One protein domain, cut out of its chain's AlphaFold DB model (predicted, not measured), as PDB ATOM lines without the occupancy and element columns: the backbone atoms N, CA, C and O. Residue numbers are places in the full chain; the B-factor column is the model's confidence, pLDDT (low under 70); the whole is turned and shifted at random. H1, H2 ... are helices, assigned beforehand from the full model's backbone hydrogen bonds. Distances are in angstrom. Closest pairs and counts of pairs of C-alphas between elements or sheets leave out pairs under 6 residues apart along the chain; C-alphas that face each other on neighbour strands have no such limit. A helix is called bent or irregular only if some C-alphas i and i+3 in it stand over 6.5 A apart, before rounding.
ATOM      1  N   GLU A   2      96.622 110.025 124.240       79.56
ATOM      2  CA  GLU A   2      97.731 110.545 125.067       79.56
ATOM      3  C   GLU A   2      98.936 111.069 124.260       79.56
ATOM      4  O   GLU A   2      99.474 112.131 124.547       79.56
ATOM      5  N   ASN A   3      99.320 110.394 123.175       87.00
ATOM      6  CA  ASN A   3     100.451 110.851 122.353       87.00
ATOM      7  C   ASN A   3     100.159 112.176 121.625       87.00
ATOM      8  O   ASN A   3     101.056 112.985 121.399       87.00
ATOM      9  N   VAL A   4      98.891 112.406 121.270       92.88
ATOM     10  CA  VAL A   4      98.455 113.626 120.578       92.88
ATOM     11  C   VAL A   4      98.466 114.811 121.541       92.88
ATOM     12  O   VAL A   4      98.885 115.900 121.154       92.88
ATOM     13  N   THR A   5      98.073 114.611 122.802       93.25
ATOM     14  CA  THR A   5      98.088 115.682 123.807       93.25
ATOM     15  C   THR A   5      99.512 116.103 124.159       93.25
ATOM     16  O   THR A   5      99.787 117.299 124.202       93.25
ATOM     17  N   ILE A   6     100.440 115.153 124.322       94.44
ATOM     18  CA  ILE A   6     101.855 115.453 124.595       94.44
ATOM     19  C   ILE A   6     102.477 116.253 123.440       94.44
ATOM     20  O   ILE A   6     103.119 117.277 123.677       94.44
ATOM     21  N   ALA A   7     102.245 115.838 122.189       93.88
ATOM     22  CA  ALA A   7     102.744 116.559 121.020       93.88
ATOM     23  C   ALA A   7     102.159 117.979 120.931       93.88
ATOM     24  O   ALA A   7     102.896 118.944 120.739       93.88
ATOM     25  N   MET A   8     100.846 118.126 121.134       95.44
ATOM     26  CA  MET A   8     100.162 119.420 121.089       95.44
ATOM     27  C   MET A   8     100.694 120.393 122.151       95.44
ATOM     28  O   MET A   8     100.971 121.552 121.841       95.44
ATOM     29  N   VAL A   9     100.898 119.919 123.384       96.12
ATOM     30  CA  VAL A   9     101.486 120.721 124.468       96.12
ATOM     31  C   VAL A   9     102.931 121.105 124.139       96.12
ATOM     32  O   VAL A   9     103.306 122.264 124.313       96.12
ATOM     33  N   GLY A  10     103.726 120.179 123.593       96.00
ATOM     34  CA  GLY A  10     105.099 120.452 123.165       96.00
ATOM     35  C   GLY A  10     105.185 121.568 122.122       96.00
ATOM     36  O   GLY A  10     105.947 122.520 122.299       96.00
ATOM     37  N   TYR A  11     104.358 121.511 121.074       96.31
ATOM     38  CA  TYR A  11     104.322 122.560 120.049       96.31
ATOM     39  C   TYR A  11     103.912 123.923 120.615       96.31
ATOM     40  O   TYR A  11     104.519 124.932 120.257       96.31
ATOM     41  N   LEU A  12     102.936 123.971 121.528       96.81
ATOM     42  CA  LEU A  12     102.510 125.218 122.173       96.81
ATOM     43  C   LEU A  12     103.620 125.840 123.028       96.81
ATOM     44  O   LEU A  12     103.827 127.055 122.989       96.81
ATOM     45  N   ILE A  13     104.372 125.025 123.769       97.44
ATOM     46  CA  ILE A  13     105.494 125.508 124.580       97.44
ATOM     47  C   ILE A  13     106.596 126.071 123.677       97.44
ATOM     48  O   ILE A  13     107.053 127.187 123.899       97.44
ATOM     49  N   VAL A  14     106.980 125.354 122.621       97.56
ATOM     50  CA  VAL A  14     108.009 125.830 121.679       97.56
ATOM     51  C   VAL A  14     107.563 127.119 120.988       97.56
ATOM     52  O   VAL A  14     108.327 128.081 120.916       97.56
ATOM     53  N   PHE A  15     106.312 127.179 120.531       97.38
ATOM     54  CA  PHE A  15     105.764 128.373 119.896       97.38
ATOM     55  C   PHE A  15     105.752 129.575 120.849       97.38
ATOM     56  O   PHE A  15     106.206 130.659 120.487       97.38
ATOM     57  N   SER A  16     105.297 129.384 122.090       96.81
ATOM     58  CA  SER A  16     105.290 130.455 123.094       96.81
ATOM     59  C   SER A  16     106.702 130.916 123.467       96.81
ATOM     60  O   SER A  16     106.935 132.122 123.570       96.81
ATOM     61  N   ALA A  17     107.668 129.998 123.577       97.31
ATOM     62  CA  ALA A  17     109.072 130.332 123.803       97.31
ATOM     63  C   ALA A  17     109.653 131.184 122.662       97.31
ATOM     64  O   ALA A  17     110.327 132.179 122.923       97.31
ATOM     65  N   LEU A  18     109.350 130.847 121.403       96.69
ATOM     66  CA  LEU A  18     109.792 131.621 120.239       96.69
ATOM     67  C   LEU A  18     109.188 133.031 120.216       96.69
ATOM     68  O   LEU A  18     109.901 134.000 119.958       96.69
ATOM     69  N   VAL A  19     107.895 133.164 120.529       96.81
ATOM     70  CA  VAL A  19     107.229 134.474 120.615       96.81
ATOM     71  C   VAL A  19     107.853 135.325 121.721       96.81
ATOM     72  O   VAL A  19     108.181 136.490 121.492       96.81
ATOM     73  N   LEU A  20     108.069 134.753 122.906       96.75
ATOM     74  CA  LEU A  20     108.722 135.450 124.013       96.75
ATOM     75  C   LEU A  20     110.131 135.917 123.620       96.75
ATOM     76  O   LEU A  20     110.486 137.077 123.836       96.75
ATOM     77  N   LEU A  21     110.910 135.043 122.982       95.94
ATOM     78  CA  LEU A  21     112.260 135.355 122.530       95.94
ATOM     79  C   LEU A  21     112.274 136.491 121.492       95.94
ATOM     80  O   LEU A  21     113.109 137.393 121.576       95.94
ATOM     81  N   TYR A  22     111.309 136.507 120.569       95.31
ATOM     82  CA  TYR A  22     111.119 137.611 119.625       95.31
ATOM     83  C   TYR A  22     110.878 138.948 120.342       95.31
ATOM     84  O   TYR A  22     111.510 139.954 120.011       95.31
ATOM     85  N   PHE A  23     110.015 138.974 121.362       95.44
ATOM     86  CA  PHE A  23     109.767 140.191 122.143       95.44
ATOM     87  C   PHE A  23     111.014 140.684 122.880       95.44
ATOM     88  O   PHE A  23     111.267 141.894 122.909       95.44
ATOM     89  N   VAL A  24     111.808 139.767 123.439       94.00
ATOM     90  CA  VAL A  24     113.079 140.089 124.102       94.00
ATOM     91  C   VAL A  24     114.039 140.748 123.112       94.00
ATOM     92  O   VAL A  24     114.478 141.878 123.347       94.00
ATOM     93  N   PHE A  25     114.299 140.107 121.967       91.25
ATOM     94  CA  PHE A  25     115.202 140.643 120.945       91.25
ATOM     95  C   PHE A  25     114.724 141.958 120.332       91.25
ATOM     96  O   PHE A  25     115.548 142.821 120.053       91.25
ATOM     97  N   ASN A  26     113.417 142.167 120.179       89.50
ATOM     98  CA  ASN A  26     112.882 143.435 119.680       89.50
ATOM     99  C   ASN A  26     112.966 144.579 120.717       89.50
ATOM    100  O   ASN A  26     113.014 145.759 120.360       89.50
ATOM    101  N   SER A  27     112.979 144.252 122.011       87.88
ATOM    102  CA  SER A  27     113.030 145.241 123.101       87.88
ATOM    103  C   SER A  27     114.462 145.642 123.473       87.88
ATOM    104  O   SER A  27     114.708 146.801 123.811       87.88
ATOM    105  N   LEU A  28     115.419 144.719 123.344       87.31
ATOM    106  CA  LEU A  28     116.856 144.941 123.552       87.31
ATOM    107  C   LEU A  28     117.425 146.187 122.834       87.31
ATOM    108  O   LEU A  28     117.983 147.047 123.522       87.31
ATOM    109  N   PRO A  29     117.273 146.373 121.505       83.19
ATOM    110  CA  PRO A  29     117.847 147.525 120.807       83.19
ATOM    111  C   PRO A  29     117.211 148.841 121.261       83.19
ATOM    112  O   PRO A  29     117.896 149.857 121.364       83.19
ATOM    113  N   LYS A  30     115.916 148.832 121.602       82.81
ATOM    114  CA  LYS A  30     115.220 150.015 122.130       82.81
ATOM    115  C   LYS A  30     115.790 150.426 123.485       82.81
ATOM    116  O   LYS A  30     116.041 151.610 123.696       82.81
ATOM    117  N   LEU A  31     116.040 149.460 124.371       84.44
ATOM    118  CA  LEU A  31     116.622 149.715 125.688       84.44
ATOM    119  C   LEU A  31     118.062 150.240 125.585       84.44
ATOM    120  O   LEU A  31     118.416 151.205 126.262       84.44
ATOM    121  N   ILE A  32     118.878 149.643 124.711       83.06
ATOM    122  CA  ILE A  32     120.266 150.069 124.476       83.06
ATOM    123  C   ILE A  32     120.300 151.491 123.900       83.06
ATOM    124  O   ILE A  32     120.994 152.354 124.439       83.06
ATOM    125  N   ASN A  33     119.493 151.774 122.871       81.06
ATOM    126  CA  ASN A  33     119.406 153.105 122.268       81.06
ATOM    127  C   ASN A  33     118.887 154.154 123.259       81.06
ATOM    128  O   ASN A  33     119.375 155.283 123.273       81.06
ATOM    129  N   PHE A  34     117.939 153.795 124.127       79.25
ATOM    130  CA  PHE A  34     117.449 154.689 125.174       79.25
ATOM    131  C   PHE A  34     118.545 155.047 126.187       79.25
ATOM    132  O   PHE A  34     118.757 156.225 126.482       79.25
ATOM    133  N   GLN A  35     119.305 154.057 126.666       79.50
ATOM    134  CA  GLN A  35     120.439 154.310 127.557       79.50
ATOM    135  C   GLN A  35     121.532 155.150 126.882       79.50
ATOM    136  O   GLN A  35     122.069 156.071 127.506       79.50
ATOM    137  N   ALA A  36     121.834 154.881 125.608       78.12
ATOM    138  CA  ALA A  36     122.771 155.677 124.824       78.12
ATOM    139  C   ALA A  36     122.308 157.141 124.725       78.12
ATOM    140  O   ALA A  36     123.075 158.045 125.050       78.12
ATOM    141  N   ARG A  37     121.030 157.385 124.401       77.88
ATOM    142  CA  ARG A  37     120.441 158.736 124.353       77.88
ATOM    143  C   ARG A  37     120.548 159.478 125.680       77.88
ATOM    144  O   ARG A  37     120.912 160.651 125.686       77.88
ATOM    145  N   ILE A  38     120.282 158.812 126.807       78.88
ATOM    146  CA  ILE A  38     120.437 159.425 128.135       78.88
ATOM    147  C   ILE A  38     121.895 159.833 128.373       78.88
ATOM    148  O   ILE A  38     122.154 160.941 128.841       78.88
ATOM    149  N   ARG A  39     122.856 158.966 128.034       79.31
ATOM    150  CA  ARG A  39     124.289 159.272 128.174       79.31
ATOM    151  C   ARG A  39     124.722 160.426 127.265       79.31
ATOM    152  O   ARG A  39     125.485 161.276 127.716       79.31
ATOM    153  N   LEU A  40     124.217 160.492 126.031       74.88
ATOM    154  CA  LEU A  40     124.508 161.581 125.091       74.88
ATOM    155  C   LEU A  40     123.931 162.923 125.569       74.88
ATOM    156  O   LEU A  40     124.642 163.926 125.553       74.88
ATOM    157  N   ARG A  41     122.689 162.939 126.082       75.06
ATOM    158  CA  ARG A  41     122.087 164.149 126.673       75.06
ATOM    159  C   ARG A  41     122.876 164.643 127.885       75.06
ATOM    160  O   ARG A  41     123.104 165.840 128.002       75.06
ATOM    161  N   LYS A  42     123.359 163.736 128.746       76.12
ATOM    162  CA  LYS A  42     124.220 164.095 129.889       76.12
ATOM    163  C   LYS A  42     125.562 164.710 129.470       76.12
ATOM    164  O   LYS A  42     126.107 165.505 130.221       76.12
ATOM    165  N   LYS A  43     126.082 164.366 128.286       77.81
ATOM    166  CA  LYS A  43     127.306 164.951 127.707       77.81
ATOM    167  C   LYS A  43     127.065 166.263 126.939       77.81
ATOM    168  O   LYS A  43     128.002 166.775 126.339       77.81
ATOM    169  N   GLY A  44     125.838 166.792 126.923       71.06
ATOM    170  CA  GLY A  44     125.500 168.048 126.239       71.06
ATOM    171  C   GLY A  44     125.385 167.946 124.712       71.06
ATOM    172  O   GLY A  44     125.187 168.958 124.053       71.06
ATOM    173  N   GLN A  45     125.467 166.741 124.135       68.19
ATOM    174  CA  GLN A  45     125.354 166.513 122.686       68.19
ATOM    175  C   GLN A  45     123.898 166.221 122.298       68.19
ATOM    176  O   GLN A  45     123.540 165.105 121.909       68.19
ATOM    177  N   THR A  46     123.032 167.220 122.462       63.53
ATOM    178  CA  THR A  46     121.584 167.111 122.218       63.53
ATOM    179  C   THR A  46     121.251 166.871 120.747       63.53
ATOM    180  O   THR A  46     120.410 166.022 120.465       63.53
ATOM    181  N   GLU A  47     121.973 167.497 119.815       62.41
ATOM    182  CA  GLU A  47     121.748 167.329 118.369       62.41
ATOM    183  C   GLU A  47     121.954 165.888 117.887       62.41
ATOM    184  O   GLU A  47     121.265 165.412 116.987       62.41
ATOM    185  N   ILE A  48     122.894 165.160 118.495       63.69
ATOM    186  CA  ILE A  48     123.171 163.760 118.149       63.69
ATOM    187  C   ILE A  48     122.176 162.843 118.870       63.69
ATOM    188  O   ILE A  48     121.711 161.869 118.286       63.69
ATOM    189  N   ALA A  49     121.786 163.173 120.106       60.97
ATOM    190  CA  ALA A  49     120.793 162.412 120.866       60.97
ATOM    191  C   ALA A  49     119.383 162.450 120.246       60.97
ATOM    192  O   ALA A  49     118.623 161.492 120.410       60.97
ATOM    193  N   GLU A  50     119.038 163.538 119.552       63.03
ATOM    194  CA  GLU A  50     117.759 163.708 118.855       63.03
ATOM    195  C   GLU A  50     117.720 163.049 117.473       63.03
ATOM    196  O   GLU A  50     116.636 162.889 116.902       63.03
ATOM    197  N   LYS A  51     118.860 162.581 116.943       65.31
ATOM    198  CA  LYS A  51     118.853 161.815 115.696       65.31
ATOM    199  C   LYS A  51     118.002 160.558 115.863       65.31
ATOM    200  O   LYS A  51     118.152 159.760 116.796       65.31
ATOM    201  N   LYS A  52     117.069 160.399 114.919       60.22
ATOM    202  CA  LYS A  52     116.094 159.301 114.883       60.22
ATOM    203  C   LYS A  52     116.785 157.940 114.882       60.22
ATOM    204  O   LYS A  52     116.262 157.015 115.497       60.22
ATOM    205  N   ASP A  53     117.968 157.873 114.281       64.75
ATOM    206  CA  ASP A  53     118.786 156.677 114.208       64.75
ATOM    207  C   ASP A  53     120.191 156.941 114.768       64.75
ATOM    208  O   ASP A  53     120.910 157.825 114.301       64.75
ATOM    209  N   LEU A  54     120.544 156.197 115.817       67.62
ATOM    210  CA  LEU A  54     121.890 156.153 116.399       67.62
ATOM    211  C   LEU A  54     122.647 154.898 115.942       67.62
ATOM    212  O   LEU A  54     123.765 154.658 116.397       67.62
ATOM    213  N   SER A  55     122.027 154.076 115.092       69.50
ATOM    214  CA  SER A  55     122.620 152.848 114.594       69.50
ATOM    215  C   SER A  55     123.797 153.165 113.676       69.50
ATOM    216  O   SER A  55     123.667 153.900 112.697       69.50
ATOM    217  N   ILE A  56     124.959 152.601 113.997       77.38
ATOM    218  CA  ILE A  56     126.130 152.642 113.124       77.38
ATOM    219  C   ILE A  56     126.014 151.456 112.156       77.38
ATOM    220  O   ILE A  56     125.843 150.325 112.621       77.38
ATOM    221  N   PRO A  57     126.119 151.665 110.830       84.56
ATOM    222  CA  PRO A  57     126.096 150.570 109.868       84.56
ATOM    223  C   PRO A  57     127.178 149.524 110.169       84.56
ATOM    224  O   PRO A  57     128.324 149.875 110.454       84.56
ATOM    225  N   GLY A  58     126.833 148.240 110.047       85.00
ATOM    226  CA  GLY A  58     127.739 147.120 110.334       85.00
ATOM    227  C   GLY A  58     129.120 147.220 109.664       85.00
ATOM    228  O   GLY A  58     130.118 147.058 110.363       85.00
ATOM    229  N   PRO A  59     129.221 147.564 108.362       90.25
ATOM    230  CA  PRO A  59     130.516 147.729 107.698       90.25
ATOM    231  C   PRO A  59     131.382 148.829 108.320       90.25
ATOM    232  O   PRO A  59     132.591 148.673 108.441       90.25
ATOM    233  N   VAL A  60     130.760 149.927 108.757       90.00
ATOM    234  CA  VAL A  60     131.462 151.051 109.390       90.00
ATOM    235  C   VAL A  60     131.971 150.638 110.768       90.00
ATOM    236  O   VAL A  60     133.130 150.879 111.090       90.00
ATOM    237  N   ALA A  61     131.142 149.953 111.560       89.69
ATOM    238  CA  ALA A  61     131.559 149.418 112.853       89.69
ATOM    239  C   ALA A  61     132.700 148.390 112.712       89.69
ATOM    240  O   ALA A  61     133.645 148.424 113.497       89.69
ATOM    241  N   ALA A  62     132.650 147.528 111.691       92.25
ATOM    242  CA  ALA A  62     133.704 146.558 111.396       92.25
ATOM    243  C   ALA A  62     135.016 147.236 110.972       92.25
ATOM    244  O   ALA A  62     136.077 146.860 111.462       92.25
ATOM    245  N   ALA A  63     134.950 148.267 110.123       94.38
ATOM    246  CA  ALA A  63     136.123 149.045 109.730       94.38
ATOM    247  C   ALA A  63     136.765 149.759 110.934       94.38
ATOM    248  O   ALA A  63     137.981 149.711 111.095       94.38
ATOM    249  N   ILE A  64     135.956 150.357 111.821       93.31
ATOM    250  CA  ILE A  64     136.437 150.970 113.070       93.31
ATOM    251  C   ILE A  64     137.093 149.917 113.971       93.31
ATOM    252  O   ILE A  64     138.182 150.149 114.491       93.31
ATOM    253  N   ALA A  65     136.460 148.753 114.145       91.62
ATOM    254  CA  ALA A  65     137.009 147.665 114.948       91.62
ATOM    255  C   ALA A  65     138.333 147.133 114.375       91.62
ATOM    256  O   ALA A  65     139.266 146.901 115.136       91.62
ATOM    257  N   MET A  66     138.440 146.998 113.050       92.19
ATOM    258  CA  MET A  66     139.672 146.586 112.373       92.19
ATOM    259  C   MET A  66     140.785 147.625 112.542       92.19
ATOM    260  O   MET A  66     141.913 147.250 112.840       92.19
ATOM    261  N   ALA A  67     140.474 148.918 112.416       92.75
ATOM    262  CA  ALA A  67     141.442 149.986 112.646       92.75
ATOM    263  C   ALA A  67     141.946 150.001 114.099       92.75
ATOM    264  O   ALA A  67     143.147 150.103 114.334       92.75
ATOM    265  N   LEU A  68     141.043 149.844 115.076       91.06
ATOM    266  CA  LEU A  68     141.409 149.734 116.491       91.06
ATOM    267  C   LEU A  68     142.247 148.486 116.767       91.06
ATOM    268  O   LEU A  68     143.224 148.571 117.501       91.06
ATOM    269  N   HIS A  69     141.885 147.344 116.178       91.44
ATOM    270  CA  HIS A  69     142.639 146.104 116.319       91.44
ATOM    271  C   HIS A  69     144.053 146.249 115.760       91.44
ATOM    272  O   HIS A  69     145.001 145.960 116.475       91.44
ATOM    273  N   ALA A  70     144.200 146.773 114.540       88.94
ATOM    274  CA  ALA A  70     145.503 147.014 113.927       88.94
ATOM    275  C   ALA A  70     146.364 147.970 114.769       88.94
ATOM    276  O   ALA A  70     147.525 147.677 115.029       88.94
ATOM    277  N   HIS A  71     145.775 149.064 115.264       88.00
ATOM    278  CA  HIS A  71     146.478 150.012 116.126       88.00
ATOM    279  C   HIS A  71     146.911 149.386 117.461       88.00
ATOM    280  O   HIS A  71     148.021 149.613 117.925       88.00
ATOM    281  N   MET A  72     146.049 148.580 118.085       83.88
ATOM    282  CA  MET A  72     146.398 147.876 119.319       83.88
ATOM    283  C   MET A  72     147.447 146.790 119.081       83.88
ATOM    284  O   MET A  72     148.314 146.614 119.930       83.88
ATOM    285  N   SER A  73     147.394 146.080 117.953       81.81
ATOM    286  CA  SER A  73     148.406 145.096 117.567       81.81
ATOM    287  C   SER A  73     149.775 145.732 117.341       81.81
ATOM    288  O   SER A  73     150.768 145.126 117.703       81.81
ATOM    289  N   GLU A  74     149.836 146.957 116.817       76.25
ATOM    290  CA  GLU A  74     151.092 147.698 116.625       76.25
ATOM    291  C   GLU A  74     151.737 148.156 117.949       76.25
ATOM    292  O   GLU A  74     152.946 148.346 118.014       76.25
ATOM    293  N   ILE A  75     150.946 148.332 119.015       72.44
ATOM    294  CA  ILE A  75     151.433 148.788 120.331       72.44
ATOM    295  C   ILE A  75     152.032 147.640 121.164       72.44
ATOM    296  O   ILE A  75     152.816 147.899 122.077       72.44
ATOM    297  N   HIS A  76     151.667 146.386 120.887       69.19
ATOM    298  CA  HIS A  76     152.260 145.231 121.562       69.19
ATOM    299  C   HIS A  76     153.459 144.740 120.744       69.19
ATOM    300  O   HIS A  76     153.302 144.418 119.569       69.19
TER     301      HIS A  76
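AT A GLANCE: This is residues 2 to 76 of the 107 residues of an uncharacterized protein of Bacteroidetes bacterium (UniProt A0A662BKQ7). The model is an open, extended shape with no common core: one long helix, H1, slightly bent but running nearly straight, and a second helix, H3, that sticks out to the side, away from H1. Between them the four-residue helix H2 packs on the far end of H1, and residues 50 to 57 lead on from H2 to H3. The printed part has 75 residues with three named helices, in the order H1, H2, H3, and no named strand; its class is all helix. It is extended, with a radius of gyration of the C-alphas of 21.4 A, and its outline is flat, spanning 65 by 36 by 19 A.

IN THESE COORDINATES: By its hydrogen bonds H1, residues 2 to 42, was assigned as one helix, but it is bent: C-alphas 26 and 29 are 6.5 A apart. Its arm H1a, residues 2 to 26, begins with C-alpha 2 at (97.731, 110.545, 125.067) and is 36.6 A long from first to last C-alpha. Its arm H1b, residues 29 to 42, is 19.9 A long and ends with C-alpha 42 at (124.220, 164.095, 129.889). H2 comprises residues 46 to 49. H3, residues 58 to 75, is 25.8 A long and ends with C-alpha 75 at (151.433, 148.788, 120.331).

HOW THE PARTS SIT: H1a and H1b stand at a shallow tilt of 21 degrees. H1b touches H2 with residues 37 to 41 alone; the closest C-alphas are those of Arg 37 and Ala 49, 5.1 A apart. The centres of H1b and H2 are 10.9 A apart. H1a touches no helix, and it is apart from H2 and from H3. H3 touches no helix either, and it is apart from H1b and from H2. Every O i to N i+4 pair is within hydrogen-bond range in H1a, H1b and H3. H2 is too short for such a pair, but its one O i to N i+3 pair is within range.

THE WHOLE: The two C-alphas farthest apart are those of Glu 2 and Ile 75, at 66.1 A. Residues 2 to 28, which belong to H1, stand free, and so do residues 56 to 76, of which 58 to 75 belong to H3. The printed part has no cut. The link from H1 to H2, of 3 residues, is tight, and the link from H2 to H3, of 8 residues, is short. The mean pLDDT of the printed part is 84.3; residues 45 to 55 and residue 76 are under 70, and the mean of H2 is 63.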